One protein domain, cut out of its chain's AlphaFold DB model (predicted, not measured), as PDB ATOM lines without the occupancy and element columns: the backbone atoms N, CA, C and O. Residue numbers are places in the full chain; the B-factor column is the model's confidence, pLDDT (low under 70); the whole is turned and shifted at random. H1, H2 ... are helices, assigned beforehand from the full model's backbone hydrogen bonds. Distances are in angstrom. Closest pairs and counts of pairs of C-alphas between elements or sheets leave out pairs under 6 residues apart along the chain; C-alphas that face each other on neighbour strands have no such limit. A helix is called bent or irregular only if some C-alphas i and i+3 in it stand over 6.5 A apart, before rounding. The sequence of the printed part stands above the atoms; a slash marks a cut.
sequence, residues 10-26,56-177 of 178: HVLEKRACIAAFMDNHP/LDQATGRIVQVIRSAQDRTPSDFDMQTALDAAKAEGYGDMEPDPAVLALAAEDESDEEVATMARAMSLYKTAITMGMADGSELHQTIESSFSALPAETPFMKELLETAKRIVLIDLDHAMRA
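This is residues 10 to 26 and 56 to 177 of the 178 residues of an uncharacterized protein of Mitsuaria sp. 7 (UniProt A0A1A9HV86). The long helix H7 lies between H1 and H6 in a row of three nearly aligned helices, and H2 crosses one side of this row. A second group, H5 with H3 and H4 packed on it, extends the model into a rod, with H4 meeting the late part of H7. The printed part has 139 residues with seven named helices, H1 to H7 in chain order, and no named strand; its class is all helix. It is compact, with a radius of gyration of the C-alphas of 16.3 A and spans of 54 by 27 by 26 A.

The hub is H7, residues 154 to 176. It touches H1, residues 10 to 23, opposite ways at a shallow tilt of 7 degrees; the closest C-alphas, Lys 14 and Ile 166, are 5.7 A apart. H6, residues 137 to 147, forms a helical hairpin with H7 at 13 degrees, C-alphas 146 and 164 being closest at 6.7 A. H2, residues 56 to 71, touches H7 about perpendicular at 75 degrees, with C-alphas 63 and 163 closest at 5.4 A. H4, residues 99 to 104, touches H7 with closest C-alphas 100 and 174, 5.1 A apart. H5, residues 111 to 129, touches H4 at a steep tilt of 55 degrees, with C-alphas 101 and 118 closest at 5.2 A. H3, residues 80 to 92, touches H5 at a steep tilt of 53 degrees, with C-alphas 84 and 120 closest at 6.8 A; H3 and H7 are apart. Every O i to N i+4 pair is within hydrogen-bond range in H1, H2, H4, H5, H6 and H7, and 8 of 9 in H3.

H7 is 32.6 A long, ending at C-alpha 176 (151.407, 145.910, 198.816). H5 measures 27.0 A, H2 22.4 A and H1 20.0 A, H1 beginning at C-alpha 10 (144.638, 143.178, 190.478). H3 is irregular: C-alphas 89 and 92 are 7.4 A apart.

The two farthest C-alphas, Pro 26 and Ala 89, are 54.5 A apart. Residues 27 to 55 are not printed, and C-alphas 26 and 56 are 12.8 A apart across this cut. Of the links printed whole, none is long. Residues 75 to 81, 91 to 94 and 177 have pLDDT under 70.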
ATOM      1  N   HIS A  10     143.846 142.445 191.475       86.88
ATOM      2  CA  HIS A  10     144.638 143.178 190.478       86.88
ATOM      3  C   HIS A  10     144.356 142.690 189.042       86.88
ATOM      4  O   HIS A  10     144.375 143.476 188.096       86.88
ATOM      5  N   VAL A  11     144.031 141.403 188.859       88.19
ATOM      6  CA  VAL A  11     143.624 140.847 187.559       88.19
ATOM      7  C   VAL A  11     142.245 141.372 187.164       88.19
ATOM      8  O   VAL A  11     142.040 141.732 186.004       88.19
ATOM      9  N   LEU A  12     141.309 141.450 188.112       89.12
ATOM     10  CA  LEU A  12     139.980 142.017 187.876       89.12
ATOM     11  C   LEU A  12     140.060 143.512 187.530       89.12
ATOM     12  O   LEU A  12     139.405 143.952 186.587       89.12
ATOM     13  N   GLU A  13     140.910 144.276 188.219       91.94
ATOM     14  CA  GLU A  13     141.119 145.701 187.941       91.94
ATOM     15  C   GLU A  13     141.736 145.933 186.551       91.94
ATOM     16  O   GLU A  13     141.261 146.788 185.797       91.94
ATOM     17  N   LYS A  14     142.730 145.121 186.157       92.38
ATOM     18  CA  LYS A  14     143.293 145.150 184.796       92.38
ATOM     19  C   LYS A  14     142.236 144.847 183.737       92.38
ATOM     20  O   LYS A  14     142.128 145.582 182.756       92.38
ATOM     21  N   ARG A  15     141.423 143.803 183.942       91.69
ATOM     22  CA  ARG A  15     140.325 143.443 183.026       91.69
ATOM     23  C   ARG A  15     139.325 144.584 182.870       91.69
ATOM     24  O   ARG A  15     138.960 144.906 181.745       91.69
ATOM     25  N   ALA A  16     138.938 145.229 183.970       92.25
ATOM     26  CA  ALA A  16     138.035 146.376 183.939       92.25
ATOM     27  C   ALA A  16     138.631 147.569 183.168       92.25
ATOM     28  O   ALA A  16     137.923 148.199 182.385       92.25
ATOM     29  N   CYS A  17     139.931 147.847 183.329       94.31
ATOM     30  CA  CYS A  17     140.616 148.903 182.574       94.31
ATOM     31  C   CYS A  17     140.597 148.634 181.063       94.31
ATOM     32  O   CYS A  17     140.248 149.521 180.285       94.31
ATOM     33  N   ILE A  18     140.935 147.408 180.650       95.25
ATOM     34  CA  ILE A  18     140.936 147.014 179.234       95.25
ATOM     35  C   ILE A  18     139.517 147.089 178.663       95.25
ATOM     36  O   ILE A  18     139.313 147.671 177.601       95.25
ATOM     37  N   ALA A  19     138.531 146.562 179.386       95.25
ATOM     38  CA  ALA A  19     137.137 146.577 178.965       95.25
ATOM     39  C   ALA A  19     136.598 148.005 178.763       95.25
ATOM     40  O   ALA A  19     136.001 148.295 177.728       95.25
ATOM     41  N   ALA A  20     136.871 148.916 179.703       96.50
ATOM     42  CA  ALA A  20     136.468 150.317 179.588       96.50
ATOM     43  C   ALA A  20     137.128 151.018 178.388       96.50
ATOM     44  O   ALA A  20     136.464 151.745 177.652       96.50
ATOM     45  N   PHE A  21     138.418 150.762 178.154       97.38
ATOM     46  CA  PHE A  21     139.125 151.265 176.977       97.38
ATOM     47  C   PHE A  21     138.500 150.761 175.669       97.38
ATOM     48  O   PHE A  21     138.321 151.531 174.724       97.38
ATOM     49  N   MET A  22     138.126 149.481 175.612       97.62
ATOM     50  CA  MET A  22     137.494 148.903 174.427       97.62
ATOM     51  C   MET A  22     136.105 149.503 174.168       97.62
ATOM     52  O   MET A  22     135.809 149.887 173.035       97.62
ATOM     53  N   ASP A  23     135.289 149.664 175.213       97.06
ATOM     54  CA  ASP A  23     133.949 150.260 175.121       97.06
ATOM     55  C   ASP A  23     133.968 151.744 174.708       97.06
ATOM     56  O   ASP A  23     133.055 152.204 174.018       97.06
ATOM     57  N   ASN A  24     135.024 152.489 175.048       96.81
ATOM     58  CA  ASN A  24     135.213 153.876 174.600       96.81
ATOM     59  C   ASN A  24     135.572 153.995 173.108       96.81
ATOM     60  O   ASN A  24     135.486 155.081 172.522       96.81
ATOM     61  N   HIS A  25     135.965 152.893 172.465       96.44
ATOM     62  CA  HIS A  25     136.427 152.880 171.079       96.44
ATOM     63  C   HIS A  25     135.701 151.827 170.219       96.44
ATOM     64  O   HIS A  25     136.354 150.997 169.579       96.44
ATOM     65  N   PRO A  26     134.360 151.900 170.089       95.19
ATOM     66  CA  PRO A  26     133.556 150.881 169.405       95.19
ATOM     67  C   PRO A  26     133.794 150.813 167.886       95.19
ATOM     68  O   PRO A  26     133.416 149.849 167.225       95.19
ATOM     69  N   LEU A  56     140.009 140.896 171.625       94.00
ATOM     70  CA  LEU A  56     140.808 140.937 172.850       94.00
ATOM     71  C   LEU A  56     142.306 140.931 172.530       94.00
ATOM     72  O   LEU A  56     143.007 141.824 172.997       94.00
ATOM     73  N   ASP A  57     142.776 140.028 171.668       93.75
ATOM     74  CA  ASP A  57     144.173 139.962 171.211       93.75
ATOM     75  C   ASP A  57     144.631 141.264 170.551       93.75
ATOM     76  O   ASP A  57     145.760 141.728 170.729       93.75
ATOM     77  N   GLN A  58     143.741 141.903 169.788       95.25
ATOM     78  CA  GLN A  58     144.030 143.198 169.195       95.25
ATOM     79  C   GLN A  58     144.213 144.284 170.265       95.25
ATOM     80  O   GLN A  58     145.112 145.122 170.139       95.25
ATOM     81  N   ALA A  59     143.356 144.314 171.286       95.12
ATOM     82  CA  ALA A  59     143.446 145.287 172.369       95.12
ATOM     83  C   ALA A  59     144.701 145.052 173.222       95.12
ATOM     84  O   ALA A  59     145.493 145.979 173.418       95.12
ATOM     85  N   THR A  60     144.926 143.814 173.662       92.75
ATOM     86  CA  THR A  60     146.079 143.430 174.486       92.75
ATOM     87  C   THR A  60     147.388 143.637 173.733       92.75
ATOM     88  O   THR A  60     148.296 144.261 174.275       92.75
ATOM     89  N   GLY A  61     147.473 143.243 172.460       92.75
ATOM     90  CA  GLY A  61     148.667 143.442 171.638       92.75
ATOM     91  C   GLY A  61     149.063 144.916 171.499       92.75
ATOM     92  O   GLY A  61     150.242 145.257 171.603       92.75
ATOM     93  N   ARG A  62     148.085 145.819 171.338       94.88
ATOM     94  CA  ARG A  62     148.336 147.272 171.290       94.88
ATOM     95  C   ARG A  62     148.832 147.818 172.626       94.88
ATOM     96  O   ARG A  62     149.746 148.640 172.639       94.88
ATOM     97  N   ILE A  63     148.241 147.367 173.730       95.12
ATOM     98  CA  ILE A  63     148.646 147.763 175.083       95.12
ATOM     99  C   ILE A  63     150.074 147.286 175.367       95.12
ATOM    100  O   ILE A  63     150.918 148.090 175.756       95.12
ATOM    101  N   VAL A  64     150.377 146.014 175.094       91.69
ATOM    102  CA  VAL A  64     151.714 145.427 175.283       91.69
ATOM    103  C   VAL A  64     152.764 146.171 174.462       91.69
ATOM    104  O   VAL A  64     153.835 146.488 174.972       91.69
ATOM    105  N   GLN A  65     152.461 146.516 173.208       92.56
ATOM    106  CA  GLN A  65     153.383 147.282 172.369       92.56
ATOM    107  C   GLN A  65     153.710 148.657 172.971       92.56
ATOM    108  O   GLN A  65     154.858 149.105 172.913       92.56
ATOM    109  N   VAL A  66     152.716 149.329 173.552       93.62
ATOM    110  CA  VAL A  66     152.915 150.607 174.240       93.62
ATOM    111  C   VAL A  66     153.754 150.435 175.502       93.62
ATOM    112  O   VAL A  66     154.681 151.215 175.702       93.62
ATOM    113  N   ILE A  67     153.475 149.411 176.314       92.62
ATOM    114  CA  ILE A  67     154.252 149.116 177.526       92.62
ATOM    115  C   ILE A  67     155.723 148.884 177.165       92.62
ATOM    116  O   ILE A  67     156.592 149.528 177.744       92.62
ATOM    117  N   ARG A  68     156.004 148.067 176.142       89.44
ATOM    118  CA  ARG A  68     157.373 147.838 175.645       89.44
ATOM    119  C   ARG A  68     158.038 149.125 175.161       89.44
ATOM    120  O   ARG A  68     159.174 149.414 175.509       89.44
ATOM    121  N   SER A  69     157.296 149.958 174.431       90.31
ATOM    122  CA  SER A  69     157.807 151.258 173.970       90.31
ATOM    123  C   SER A  69     158.122 152.215 175.128       90.31
ATOM    124  O   SER A  69     159.006 153.062 174.993       90.31
ATOM    125  N   ALA A  70     157.385 152.124 176.242       88.56
ATOM    126  CA  ALA A  70     157.673 152.877 177.460       88.56
ATOM    127  C   ALA A  70     158.919 152.323 178.167       88.56
ATOM    128  O   ALA A  70     159.777 153.111 178.554       88.56
ATOM    129  N   GLN A  71     159.047 150.994 178.273       84.81
ATOM    130  CA  GLN A  71     160.216 150.319 178.853       84.81
ATOM    131  C   GLN A  71     161.514 150.693 178.126       84.81
ATOM    132  O   GLN A  71     162.485 151.063 178.778       84.81
ATOM    133  N   ASP A  72     161.512 150.722 176.787       85.00
ATOM    134  CA  ASP A  72     162.672 151.133 175.970       85.00
ATOM    135  C   ASP A  72     163.137 152.580 176.233       85.00
ATOM    136  O   ASP A  72     164.228 152.986 175.829       85.00
ATOM    137  N   ARG A  73     162.286 153.396 176.865       81.19
ATOM    138  CA  ARG A  73     162.552 154.802 177.203       81.19
ATOM    139  C   ARG A  73     162.831 155.015 178.680       81.19
ATOM    140  O   ARG A  73     163.195 156.130 179.059       81.19
ATOM    141  N   THR A  74     162.651 153.989 179.506       76.94
ATOM    142  CA  THR A  74     163.098 154.023 180.890       76.94
ATOM    143  C   THR A  74     164.626 154.170 180.880       76.94
ATOM    144  O   THR A  74     165.295 153.409 180.179       76.94
ATOM    145  N   PRO A  75     165.200 155.171 181.576       68.38
ATOM    146  CA  PRO A  75     166.641 155.396 181.557       68.38
ATOM    147  C   PRO A  75     167.412 154.119 181.912       68.38
ATOM    148  O   PRO A  75     167.144 153.503 182.940       68.38
ATOM    149  N   SER A  76     168.404 153.752 181.095       61.56
ATOM    150  CA  SER A  76     169.290 152.602 181.349       61.56
ATOM    151  C   SER A  76     170.270 152.838 182.503       61.56
ATOM    152  O   SER A  76     171.145 152.016 182.751       61.56
ATOM    153  N   ASP A  77     170.186 153.999 183.153       53.72
ATOM    154  CA  ASP A  77     171.212 154.519 184.055       53.72
ATOM    155  C   ASP A  77     171.330 153.708 185.355       53.72
ATOM    156  O   ASP A  77     172.288 153.886 186.108       53.72
ATOM    157  N   PHE A  78     170.392 152.793 185.608       57.34
ATOM    158  CA  PHE A  78     170.455 151.865 186.725       57.34
ATOM    159  C   PHE A  78     170.897 150.476 186.252       57.34
ATOM    160  O   PHE A  78     170.086 149.658 185.817       57.34
ATOM    161  N   ASP A  79     172.198 150.197 186.368       66.75
ATOM    162  CA  ASP A  79     172.720 148.831 186.297       66.75
ATOM    163  C   ASP A  79     172.247 148.060 187.536       66.75
ATOM    164  O   ASP A  79     172.877 148.050 188.599       66.75
ATOM    165  N   MET A  80     171.072 147.456 187.387       68.44
ATOM    166  CA  MET A  80     170.366 146.743 188.441       68.44
ATOM    167  C   MET A  80     171.167 145.556 188.972       68.44
ATOM    168  O   MET A  80     171.117 145.284 190.170       68.44
ATOM    169  N   GLN A  81     171.956 144.895 188.121       67.69
ATOM    170  CA  GLN A  81     172.814 143.797 188.551       67.69
ATOM    171  C   GLN A  81     173.944 144.317 189.442       67.69
ATOM    172  O   GLN A  81     174.149 143.791 190.534       67.69
ATOM    173  N   THR A  82     174.609 145.403 189.043       71.69
ATOM    174  CA  THR A  82     175.639 146.043 189.874       71.69
ATOM    175  C   THR A  82     175.066 146.559 191.200       71.69
ATOM    176  O   THR A  82     175.710 146.422 192.241       71.69
ATOM    177  N   ALA A  83     173.853 147.117 191.203       70.19
ATOM    178  CA  ALA A  83     173.191 147.557 192.431       70.19
ATOM    179  C   ALA A  83     172.850 146.385 193.370       70.19
ATOM    180  O   ALA A  83     173.060 146.487 194.580       70.19
ATOM    181  N   LEU A  84     172.378 145.261 192.823       70.00
ATOM    182  CA  LEU A  84     172.129 144.029 193.576       70.00
ATOM    183  C   LEU A  84     173.428 143.428 194.129       70.00
ATOM    184  O   LEU A  84     173.467 143.016 195.288       70.00
ATOM    185  N   ASP A  85     174.504 143.423 193.342       74.19
ATOM    186  CA  ASP A  85     175.817 142.931 193.762       74.19
ATOM    187  C   ASP A  85     176.425 143.809 194.870       74.19
ATOM    188  O   ASP A  85     176.998 143.292 195.834       74.19
ATOM    189  N   ALA A  86     176.257 145.133 194.784       75.62
ATOM    190  CA  ALA A  86     176.663 146.072 195.828       75.62
ATOM    191  C   ALA A  86     175.841 145.882 197.111       75.62
ATOM    192  O   ALA A  86     176.415 145.733 198.190       75.62
ATOM    193  N   ALA A  87     174.513 145.781 196.995       72.56
ATOM    194  CA  ALA A  87     173.635 145.466 198.119       72.56
ATOM    195  C   ALA A  87     174.045 144.139 198.777       72.56
ATOM    196  O   ALA A  87     174.110 144.026 200.004       72.56
ATOM    197  N   LYS A  88     174.428 143.148 197.965       73.75
ATOM    198  CA  LYS A  88     174.947 141.876 198.454       73.75
ATOM    199  C   LYS A  88     176.254 141.996 199.214       73.75
ATOM    200  O   LYS A  88     176.378 141.410 200.291       73.75
ATOM    201  N   ALA A  89     177.194 142.784 198.707       78.38
ATOM    202  CA  ALA A  89     178.444 143.075 199.397       78.38
ATOM    203  C   ALA A  89     178.233 143.836 200.722       78.38
ATOM    204  O   ALA A  89     178.995 143.635 201.667       78.38
ATOM    205  N   GLU A  90     177.186 144.657 200.817       73.06
ATOM    206  CA  GLU A  90     176.808 145.410 202.022       73.06
ATOM    207  C   GLU A  90     176.000 144.591 203.048       73.06
ATOM    208  O   GLU A  90     175.672 145.087 204.126       73.06
ATOM    209  N   GLY A  91     175.724 143.313 202.764       66.56
ATOM    210  CA  GLY A  91     175.009 142.418 203.678       66.56
ATOM    211  C   GLY A  91     173.489 142.406 203.497       66.56
ATOM    212  O   GLY A  91     172.801 141.716 204.245       66.56
ATOM    213  N   TYR A  92     172.962 143.072 202.467       65.44
ATOM    214  CA  TYR A  92     171.570 142.949 202.011       65.44
ATOM    215  C   TYR A  92     171.359 141.729 201.086       65.44
ATOM    216  O   TYR A  92     170.406 141.664 200.318       65.44
ATOM    217  N   GLY A  93     172.290 140.773 201.116       53.09
ATOM    218  CA  GLY A  93     172.693 139.964 199.965       53.09
ATOM    219  C   GLY A  93     172.045 138.628 199.688       53.09
ATOM    220  O   GLY A  93     172.513 137.939 198.786       53.09
ATOM    221  N   ASP A  94     170.989 138.293 200.410       60.84
ATOM    222  CA  ASP A  94     170.174 137.102 200.174       60.84
ATOM    223  C   ASP A  94     168.696 137.483 200.313       60.84
ATOM    224  O   ASP A  94     167.944 136.878 201.073       60.84
ATOM    225  N   MET A  95     168.275 138.556 199.635       71.06
ATOM    226  CA  MET A  95     166.844 138.816 199.545       71.06
ATOM    227  C   MET A  95     166.208 137.765 198.654       71.06
ATOM    228  O   MET A  95     166.577 137.599 197.488       71.06
ATOM    229  N   GLU A  96     165.245 137.059 199.234       83.94
ATOM    230  CA  GLU A  96     164.371 136.177 198.482       83.94
ATOM    231  C   GLU A  96     163.668 136.983 197.376       83.94
ATOM    232  O   GLU A  96     163.311 138.150 197.595       83.94
ATOM    233  N   PRO A  97     163.499 136.401 196.174       86.81
ATOM    234  CA  PRO A  97     162.709 137.016 195.120       86.81
ATOM    235  C   PRO A  97     161.310 137.368 195.629       86.81
ATOM    236  O   PRO A  97     160.656 136.548 196.274       86.81
ATOM    237  N   ASP A  98     160.846 138.572 195.315       87.62
ATOM    238  CA  ASP A  98     159.509 139.014 195.674       87.62
ATOM    239  C   ASP A  98     158.424 138.114 195.039       87.62
ATOM    240  O   ASP A  98     158.301 138.076 193.808       87.62
ATOM    241  N   PRO A  99     157.612 137.400 195.839       86.69
ATOM    242  CA  PRO A  99     156.641 136.445 195.315       86.69
ATOM    243  C   PRO A  99     155.513 137.110 194.519       86.69
ATOM    244  O   PRO A  99     154.914 136.459 193.663       86.69
ATOM    245  N   ALA A 100     155.219 138.392 194.761       86.94
ATOM    246  CA  ALA A 100     154.212 139.110 193.992       86.94
ATOM    247  C   ALA A 100     154.739 139.504 192.616       86.94
ATOM    248  O   ALA A 100     154.001 139.402 191.642       86.94
ATOM    249  N   VAL A 101     156.020 139.864 192.502       85.88
ATOM    250  CA  VAL A 101     156.651 140.060 191.186       85.88
ATOM    251  C   VAL A 101     156.701 138.748 190.405       85.88
ATOM    252  O   VAL A 101     156.373 138.742 189.221       85.88
ATOM    253  N   LEU A 102     157.018 137.626 191.062       87.44
ATOM    254  CA  LEU A 102     156.967 136.306 190.418       87.44
ATOM    255  C   LEU A 102     155.559 135.969 189.899       87.44
ATOM    256  O   LEU A 102     155.424 135.416 188.814       87.44
ATOM    257  N   ALA A 103     154.509 136.321 190.646       85.69
ATOM    258  CA  ALA A 103     153.121 136.078 190.246       85.69
ATOM    259  C   ALA A 103     152.637 136.970 189.086       85.69
ATOM    260  O   ALA A 103     151.606 136.675 188.481       85.69
ATOM    261  N   LEU A 104     153.353 138.060 188.794       85.69
ATOM    262  CA  LEU A 104     153.047 138.990 187.706       85.69
ATOM    263  C   LEU A 104     153.763 138.646 186.394       85.69
ATOM    264  O   LEU A 104     153.386 139.181 185.352       85.69
ATOM    265  N   ALA A 105     154.791 137.797 186.442       82.94
ATOM    266  CA  ALA A 105     155.573 137.433 185.271       82.94
ATOM    267  C   ALA A 105     154.715 136.722 184.215       82.94
ATOM    268  O   ALA A 105     153.874 135.880 184.539       82.94
ATOM    269  N   ALA A 106     154.935 137.063 182.945       76.12
ATOM    270  CA  ALA A 106     154.335 136.323 181.844       76.12
ATOM    271  C   ALA A 106     155.026 134.956 181.684       76.12
ATOM    272  O   ALA A 106     156.200 134.801 182.015       76.12
ATOM    273  N   GLU A 107     154.289 133.959 181.187       74.50
ATOM    274  CA  GLU A 107     154.773 132.572 181.070       74.50
ATOM    275  C   GLU A 107     155.958 132.407 180.100       74.50
ATOM    276  O   GLU A 107     156.641 131.386 180.137       74.50
ATOM    277  N   ASP A 108     156.183 133.379 179.213       77.19
ATOM    278  CA  ASP A 108     157.233 133.380 178.191       77.19
ATOM    279  C   ASP A 108     158.488 134.182 178.576       77.19
ATOM    280  O   ASP A 108     159.452 134.199 177.806       77.19
ATOM    281  N   GLU A 109     158.504 134.817 179.751       79.88
ATOM    282  CA  GLU A 109     159.659 135.569 180.249       79.88
ATOM    283  C   GLU A 109     160.747 134.642 180.809       79.88
ATOM    284  O   GLU A 109     160.481 133.549 181.312       79.88
ATOM    285  N   SER A 110     162.007 135.079 180.738       85.38
ATOM    286  CA  SER A 110     163.131 134.311 181.280       85.38
ATOM    287  C   SER A 110     163.045 134.213 182.806       85.38
ATOM    288  O   SER A 110     163.054 135.236 183.494       85.38
ATOM    289  N   ASP A 111     163.076 132.990 183.348       83.69
ATOM    290  CA  ASP A 111     163.120 132.732 184.799       83.69
ATOM    291  C   ASP A 111     164.213 133.555 185.510       83.69
ATOM    292  O   ASP A 111     164.034 134.010 186.642       83.69
ATOM    293  N   GLU A 112     165.358 133.765 184.851       82.75
ATOM    294  CA  GLU A 112     166.483 134.530 185.395       82.75
ATOM    295  C   GLU A 112     166.194 136.038 185.449       82.75
ATOM    296  O   GLU A 112     166.493 136.691 186.453       82.75
ATOM    297  N   GLU A 113     165.578 136.590 184.404       80.56
ATOM    298  CA  GLU A 113     165.217 138.011 184.338       80.56
ATOM    299  C   GLU A 113     164.107 138.325 185.344       80.56
ATOM    300  O   GLU A 113     164.207 139.289 186.111       80.56
ATOM    301  N   VAL A 114     163.108 137.444 185.432       85.25
ATOM    302  CA  VAL A 114     162.015 137.521 186.404       85.25
ATOM    303  C   VAL A 114     162.551 137.447 187.835       85.25
ATOM    304  O   VAL A 114     162.217 138.295 188.665       85.25
ATOM    305  N   ALA A 115     163.431 136.487 188.139       84.38
ATOM    306  CA  ALA A 115     164.037 136.371 189.464       84.38
ATOM    307  C   ALA A 115     164.900 137.592 189.822       84.38
ATOM    308  O   ALA A 115     164.923 138.014 190.979       84.38
ATOM    309  N   THR A 116     165.599 138.174 188.847       83.44
ATOM    310  CA  THR A 116     166.408 139.386 189.045       83.44
ATOM    311  C   THR A 116     165.528 140.586 189.380       83.44
ATOM    312  O   THR A 116     165.769 141.260 190.383       83.44
ATOM    313  N   MET A 117     164.453 140.800 188.616       85.50
ATOM    314  CA  MET A 117     163.472 141.854 188.886       85.50
ATOM    315  C   MET A 117     162.805 141.672 190.255       85.50
ATOM    316  O   MET A 117     162.690 142.616 191.036       85.50
ATOM    317  N   ALA A 118     162.414 140.441 190.591       88.25
ATOM    318  CA  ALA A 118     161.791 140.121 191.868       88.25
ATOM    319  C   ALA A 118     162.729 140.396 193.056       88.25
ATOM    320  O   ALA A 118     162.294 140.927 194.075       88.25
ATOM    321  N   ARG A 119     164.033 140.115 192.938       86.44
ATOM    322  CA  ARG A 119     165.014 140.483 193.980       86.44
ATOM    323  C   ARG A 119     165.236 141.989 194.071       86.44
ATOM    324  O   ARG A 119     165.370 142.514 195.175       86.44
ATOM    325  N   ALA A 120     165.256 142.691 192.938       86.00
ATOM    326  CA  ALA A 120     165.353 144.148 192.921       86.00
ATOM    327  C   ALA A 120     164.162 144.801 193.636       86.00
ATOM    328  O   ALA A 120     164.350 145.745 194.404       86.00
ATOM    329  N   MET A 121     162.956 144.251 193.469       88.94
ATOM    330  CA  MET A 121     161.776 144.695 194.208       88.94
ATOM    331  C   MET A 121     161.920 144.473 195.719       88.94
ATOM    332  O   MET A 121     161.670 145.399 196.493       88.94
ATOM    333  N   SER A 122     162.386 143.299 196.159       89.00
ATOM    334  CA  SER A 122     162.670 143.045 197.582       89.00
ATOM    335  C   SER A 122     163.674 144.056 198.155       89.00
ATOM    336  O   SER A 122     163.467 144.600 199.248       89.00
ATOM    337  N   LEU A 123     164.736 144.366 197.398       86.94
ATOM    338  CA  LEU A 123     165.731 145.373 197.774       86.94
ATOM    339  C   LEU A 123     165.105 146.762 197.906       86.94
ATOM    340  O   LEU A 123     165.327 147.443 198.909       86.94
ATOM    341  N   TYR A 124     164.280 147.159 196.940       86.06
ATOM    342  CA  TYR A 124     163.586 148.441 196.960       86.06
ATOM    343  C   TYR A 124     162.624 148.564 198.153       86.06
ATOM    344  O   TYR A 124     162.679 149.546 198.896       86.06
ATOM    345  N   LYS A 125     161.813 147.536 198.430       87.94
ATOM    346  CA  LYS A 125     160.932 147.488 199.612       87.94
ATOM    347  C   LYS A 125     161.702 147.600 200.928       87.94
ATOM    348  O   LYS A 125     161.266 148.279 201.864       87.94
ATOM    349  N   THR A 126     162.869 146.964 200.998       86.12
ATOM    350  CA  THR A 126     163.764 147.071 202.156       86.12
ATOM    351  C   THR A 126     164.312 148.489 202.299       86.12
ATOM    352  O   THR A 126     164.273 149.048 203.396       86.12
ATOM    353  N   ALA A 127     164.747 149.113 201.199       83.38
ATOM    354  CA  ALA A 127     165.222 150.495 201.196       83.38
ATOM    355  C   ALA A 127     164.152 151.479 201.698       83.38
ATOM    356  O   ALA A 127     164.463 152.345 202.517       83.38
ATOM    357  N   ILE A 128     162.886 151.299 201.304       85.19
ATOM    358  CA  ILE A 128     161.758 152.092 201.824       85.19
ATOM    359  C   ILE A 128     161.584 151.876 203.328       85.19
ATOM    360  O   ILE A 128     161.485 152.836 204.092       85.19
ATOM    361  N   THR A 129     161.593 150.619 203.779       85.88
ATOM    362  CA  THR A 129     161.410 150.271 205.200       85.88
ATOM    363  C   THR A 129     162.499 150.888 206.083       85.88
ATOM    364  O   THR A 129     162.242 151.287 207.218       85.88
ATOM    365  N   MET A 130     163.714 151.011 205.551       82.56
ATOM    366  CA  MET A 130     164.852 151.640 206.221       82.56
ATOM    367  C   MET A 130     164.876 153.172 206.097       82.56
ATOM    368  O   MET A 130     165.758 153.808 206.673       82.56
ATOM    369  N   GLY A 131     163.935 153.774 205.362       79.12
ATOM    370  CA  GLY A 131     163.884 155.218 205.115       79.12
ATOM    371  C   GLY A 131     164.959 155.727 204.150       79.12
ATOM    372  O   GLY A 131     165.288 156.911 204.179       79.12
ATOM    373  N   MET A 132     165.531 154.840 203.331       79.06
ATOM    374  CA  MET A 132     166.533 155.165 202.307       79.06
ATOM    375  C   MET A 132     165.904 155.518 200.950       79.06
ATOM    376  O   MET A 132     166.571 156.126 200.119       79.06
ATOM    377  N   ALA A 133     164.639 155.149 200.745       81.00
ATOM    378  CA  ALA A 133     163.814 155.499 199.591       81.00
ATOM    379  C   ALA A 133     162.424 155.945 200.070       81.00
ATOM    380  O   ALA A 133     161.989 155.551 201.157       81.00
ATOM    381  N   ASP A 134     161.733 156.762 199.277       80.25
ATOM    382  CA  ASP A 134     160.406 157.280 199.629       80.25
ATOM    383  C   ASP A 134     159.243 156.459 199.048       80.25
ATOM    384  O   ASP A 134     158.110 156.576 199.520       80.25
ATOM    385  N   GLY A 135     159.522 155.583 198.079       77.81
ATOM    386  CA  GLY A 135     158.529 154.705 197.462       77.81
ATOM    387  C   GLY A 135     157.817 155.316 196.254       77.81
ATOM    388  O   GLY A 135     157.009 154.642 195.620       77.81
ATOM    389  N   SER A 136     158.089 156.582 195.930       83.88
ATOM    390  CA  SER A 136     157.480 157.308 194.814       83.88
ATOM    391  C   SER A 136     158.335 157.291 193.549       83.88
ATOM    392  O   SER A 136     157.843 157.628 192.469       83.88
ATOM    393  N   GLU A 137     159.601 156.880 193.652       84.94
ATOM    394  CA  GLU A 137     160.562 156.914 192.549       84.94
ATOM    395  C   GLU A 137     160.120 156.018 191.377       84.94
ATOM    396  O   GLU A 137     160.255 156.408 190.213       84.94
ATOM    397  N   LEU A 138     159.515 154.856 191.661       85.38
ATOM    398  CA  LEU A 138     158.978 153.964 190.626       85.38
ATOM    399  C   LEU A 138     157.766 154.574 189.907       85.38
ATOM    400  O   LEU A 138     157.732 154.576 188.674       85.38
ATOM    401  N   HIS A 139     156.811 155.164 190.637       87.94
ATOM    402  CA  HIS A 139     155.669 155.862 190.028       87.94
ATOM    403  C   HIS A 139     156.128 157.022 189.140       87.94
ATOM    404  O   HIS A 139     155.627 157.177 188.028       87.94
ATOM    405  N   GLN A 140     157.111 157.808 189.592       87.75
ATOM    406  CA  GLN A 140     157.682 158.912 188.811       87.75
ATOM    407  C   GLN A 140     158.386 158.415 187.541       87.75
ATOM    408  O   GLN A 140     158.233 159.011 186.473       87.75
ATOM    409  N   THR A 141     159.122 157.307 187.639       87.81
ATOM    410  CA  THR A 141     159.820 156.692 186.500       87.81
ATOM    411  C   THR A 141     158.834 156.191 185.445       87.81
ATOM    412  O   THR A 141     159.021 156.444 184.250       87.81
ATOM    413  N   ILE A 142     157.748 155.541 185.871       90.44
ATOM    414  CA  ILE A 142     156.668 155.098 184.981       90.44
ATOM    415  C   ILE A 142     156.008 156.310 184.317       90.44
ATOM    416  O   ILE A 142     155.910 156.356 183.091       90.44
ATOM    417  N   GLU A 143     155.616 157.326 185.090       91.06
ATOM    418  CA  GLU A 143     154.977 158.533 184.552       91.06
ATOM    419  C   GLU A 143     155.862 159.226 183.507       91.06
ATOM    420  O   GLU A 143     155.382 159.608 182.438       91.06
ATOM    421  N   SER A 144     157.166 159.338 183.777       89.56
ATOM    422  CA  SER A 144     158.134 159.917 182.844       89.56
ATOM    423  C   SER A 144     158.255 159.095 181.555       89.56
ATOM    424  O   SER A 144     158.194 159.659 180.458       89.56
ATOM    425  N   SER A 145     158.349 157.768 181.677       90.44
ATOM    426  CA  SER A 145     158.491 156.848 180.539       90.44
ATOM    427  C   SER A 145     157.285 156.921 179.597       90.44
ATOM    428  O   SER A 145     157.446 157.015 178.377       90.44
ATOM    429  N   PHE A 146     156.071 156.961 180.154       93.19
ATOM    430  CA  PHE A 146     154.839 157.107 179.375       93.19
ATOM    431  C   PHE A 146     154.665 158.516 178.800       93.19
ATOM    432  O   PHE A 146     154.290 158.654 177.636       93.19
ATOM    433  N   SER A 147     154.997 159.563 179.562       91.00
ATOM    434  CA  SER A 147     154.906 160.959 179.103       91.00
ATOM    435  C   SER A 147     155.831 161.267 177.924       91.00
ATOM    436  O   SER A 147     155.580 162.200 177.161       91.00
ATOM    437  N   ALA A 148     156.909 160.496 177.754       89.88
ATOM    438  CA  ALA A 148     157.810 160.647 176.621       89.88
ATOM    439  C   ALA A 148     157.198 160.140 175.300       89.88
ATOM    440  O   ALA A 148     157.652 160.545 174.222       89.88
ATOM    441  N   LEU A 149     156.211 159.239 175.345       91.81
ATOM    442  CA  LEU A 149     155.634 158.621 174.153       91.81
ATOM    443  C   LEU A 149     154.758 159.604 173.351       91.81
ATOM    444  O   LEU A 149     154.039 160.423 173.925       91.81
ATOM    445  N   PRO A 150     154.784 159.536 172.007       90.44
ATOM    446  CA  PRO A 150     153.961 160.406 171.175       90.44
ATOM    447  C   PRO A 150     152.471 160.057 171.313       90.44
ATOM    448  O   PRO A 150     152.058 158.921 171.090       90.44
ATOM    449  N   ALA A 151     151.650 161.063 171.627       90.69
ATOM    450  CA  ALA A 151     150.212 160.924 171.865       90.69
ATOM    451  C   ALA A 151     149.390 161.794 170.891       90.69
ATOM    452  O   ALA A 151     148.681 162.727 171.282       90.69
ATOM    453  N   GLU A 152     149.536 161.524 169.592       91.81
ATOM    454  CA  GLU A 152     149.054 162.406 168.514       91.81
ATOM    455  C   GLU A 152     147.533 162.366 168.298       91.81
ATOM    456  O   GLU A 152     146.957 163.306 167.750       91.81
ATOM    457  N   THR A 153     146.859 161.306 168.747       94.12
ATOM    458  CA  THR A 153     145.410 161.125 168.576       94.12
ATOM    459  C   THR A 153     144.714 160.893 169.920       94.12
ATOM    460  O   THR A 153     145.361 160.441 170.867       94.12
ATOM    461  N   PRO A 154     143.396 161.166 170.036       94.06
ATOM    462  CA  PRO A 154     142.630 160.836 171.241       94.06
ATOM    463  C   PRO A 154     142.735 159.355 171.622       94.06
ATOM    464  O   PRO A 154     143.015 159.044 172.772       94.06
ATOM    465  N   PHE A 155     142.643 158.461 170.631       94.88
ATOM    466  CA  PHE A 155     142.845 157.025 170.827       94.88
ATOM    467  C   PHE A 155     144.221 156.709 171.419       94.88
ATOM    468  O   PHE A 155     144.319 155.953 172.377       94.88
ATOM    469  N   MET A 156     145.294 157.302 170.879       94.88
ATOM    470  CA  MET A 156     146.641 157.074 171.404       94.88
ATOM    471  C   MET A 156     146.780 157.581 172.839       94.88
ATOM    472  O   MET A 156     147.395 156.901 173.647       94.88
ATOM    473  N   LYS A 157     146.187 158.730 173.184       95.25
ATOM    474  CA  LYS A 157     146.192 159.237 174.566       95.25
ATOM    475  C   LYS A 157     145.528 158.254 175.525       95.25
ATOM    476  O   LYS A 157     146.122 157.914 176.539       95.25
ATOM    477  N   GLU A 158     144.338 157.767 175.185       95.81
ATOM    478  CA  GLU A 158     143.624 156.788 176.012       95.81
ATOM    479  C   GLU A 158     144.355 155.443 176.078       95.81
ATOM    480  O   GLU A 158     144.417 154.840 177.146       95.81
ATOM    481  N   LEU A 159     144.985 155.003 174.985       96.44
ATOM    482  CA  LEU A 159     145.803 153.793 174.967       96.44
ATOM    483  C   LEU A 159     147.023 153.920 175.893       96.44
ATOM    484  O   LEU A 159     147.293 153.004 176.666       96.44
ATOM    485  N   LEU A 160     147.743 155.048 175.834       96.38
ATOM    486  CA  LEU A 160     148.890 155.323 176.705       96.38
ATOM    487  C   LEU A 160     148.471 155.373 178.178       96.38
ATOM    488  O   LEU A 160     149.103 154.725 179.007       96.38
ATOM    489  N   GLU A 161     147.391 156.087 178.503       96.38
ATOM    490  CA  GLU A 161     146.878 156.167 179.875       96.38
ATOM    491  C   GLU A 161     146.382 154.807 180.386       96.38
ATOM    492  O   GLU A 161     146.655 154.446 181.530       96.38
ATOM    493  N   THR A 162     145.722 154.012 179.539       97.06
ATOM    494  CA  THR A 162     145.272 152.653 179.888       97.06
ATOM    495  C   THR A 162     146.456 151.733 180.165       97.06
ATOM    496  O   THR A 162     146.491 151.052 181.189       97.06
ATOM    497  N   ALA A 163     147.458 151.741 179.284       96.56
ATOM    498  CA  ALA A 163     148.676 150.960 179.453       96.56
ATOM    499  C   ALA A 163     149.441 151.373 180.720       96.56
ATOM    500  O   ALA A 163     149.829 150.513 181.510       96.56
ATOM    501  N   LYS A 164     149.575 152.682 180.969       96.38
ATOM    502  CA  LYS A 164     150.161 153.221 182.201       96.38
ATOM    503  C   LYS A 164     149.404 152.735 183.431       96.38
ATOM    504  O   LYS A 164     150.017 152.267 184.385       96.38
ATOM    505  N   ARG A 165     148.068 152.803 183.406       96.06
ATOM    506  CA  ARG A 165     147.223 152.353 184.516       96.06
ATOM    507  C   ARG A 165     147.422 150.869 184.818       96.06
ATOM    508  O   ARG A 165     147.517 150.526 185.987       96.06
ATOM    509  N   ILE A 166     147.530 150.023 183.794       94.88
ATOM    510  CA  ILE A 166     147.818 148.589 183.952       94.88
ATOM    511  C   ILE A 166     149.160 148.372 184.657       94.88
ATOM    512  O   ILE A 166     149.204 147.650 185.649       94.88
ATOM    513  N   VAL A 167     150.226 149.048 184.214       93.06
ATOM    514  CA  VAL A 167     151.548 148.938 184.857       93.06
ATOM    515  C   VAL A 167     151.501 149.413 186.311       93.06
ATOM    516  O   VAL A 167     152.102 148.794 187.183       93.06
ATOM    517  N   LEU A 168     150.759 150.485 186.600       93.38
ATOM    518  CA  LEU A 168     150.592 150.984 187.966       93.38
ATOM    519  C   LEU A 168     149.791 150.027 188.858       93.38
ATOM    520  O   LEU A 168     150.091 149.937 190.042       93.38
ATOM    521  N   ILE A 169     148.811 149.298 188.317       93.31
ATOM    522  CA  ILE A 169     148.095 148.247 189.060       93.31
ATOM    523  C   ILE A 169     149.059 147.122 189.445       93.31
ATOM    524  O   ILE A 169     149.051 146.673 190.591       93.31
ATOM    525  N   ASP A 170     149.911 146.699 188.511       91.88
ATOM    526  CA  ASP A 170     150.910 145.657 188.759       91.88
ATOM    527  C   ASP A 170     151.966 146.122 189.771       91.88
ATOM    528  O   ASP A 170     152.288 145.387 190.706       91.88
ATOM    529  N   LEU A 171     152.430 147.371 189.667       90.75
ATOM    530  CA  LEU A 171     153.326 147.967 190.656       90.75
ATOM    531  C   LEU A 171     152.669 148.048 192.038       90.75
ATOM    532  O   LEU A 171     153.267 147.628 193.022       90.75
ATOM    533  N   ASP A 172     151.442 148.558 192.136       91.19
ATOM    534  CA  ASP A 172     150.730 148.670 193.410       91.19
ATOM    535  C   ASP A 172     150.486 147.287 194.038       91.19
ATOM    536  O   ASP A 172     150.578 147.139 195.261       91.19
ATOM    537  N   HIS A 173     150.201 146.264 193.221       90.25
ATOM    538  CA  HIS A 173     150.097 144.880 193.678       90.25
ATOM    539  C   HIS A 173     151.429 144.385 194.245       90.25
ATOM    540  O   HIS A 173     151.461 143.917 195.388       90.25
ATOM    541  N   ALA A 174     152.516 144.554 193.486       88.19
ATOM    542  CA  ALA A 174     153.853 144.189 193.923       88.19
ATOM    543  C   ALA A 174     154.207 144.903 195.232       88.19
ATOM    544  O   ALA A 174     154.600 144.248 196.184       88.19
ATOM    545  N   MET A 175     153.975 146.211 195.345       86.81
ATOM    546  CA  MET A 175     154.334 147.011 196.522       86.81
ATOM    547  C   MET A 175     153.535 146.673 197.790       86.81
ATOM    548  O   MET A 175     154.051 146.847 198.894       86.81
ATOM    549  N   ARG A 176     152.283 146.211 197.664       85.25
ATOM    550  CA  ARG A 176     151.407 145.910 198.816       85.25
ATOM    551  C   ARG A 176     151.522 144.479 199.327       85.25
ATOM    552  O   ARG A 176     151.180 144.234 200.484       85.25
ATOM    553  N   ALA A 177     151.935 143.545 198.480       69.94
ATOM    554  CA  ALA A 177     152.129 142.162 198.883       69.94
ATOM    555  C   ALA A 177     153.338 142.051 199.832       69.94
ATOM    556  O   ALA A 177     154.405 142.599 199.545       69.94
TER     557      ALA A 177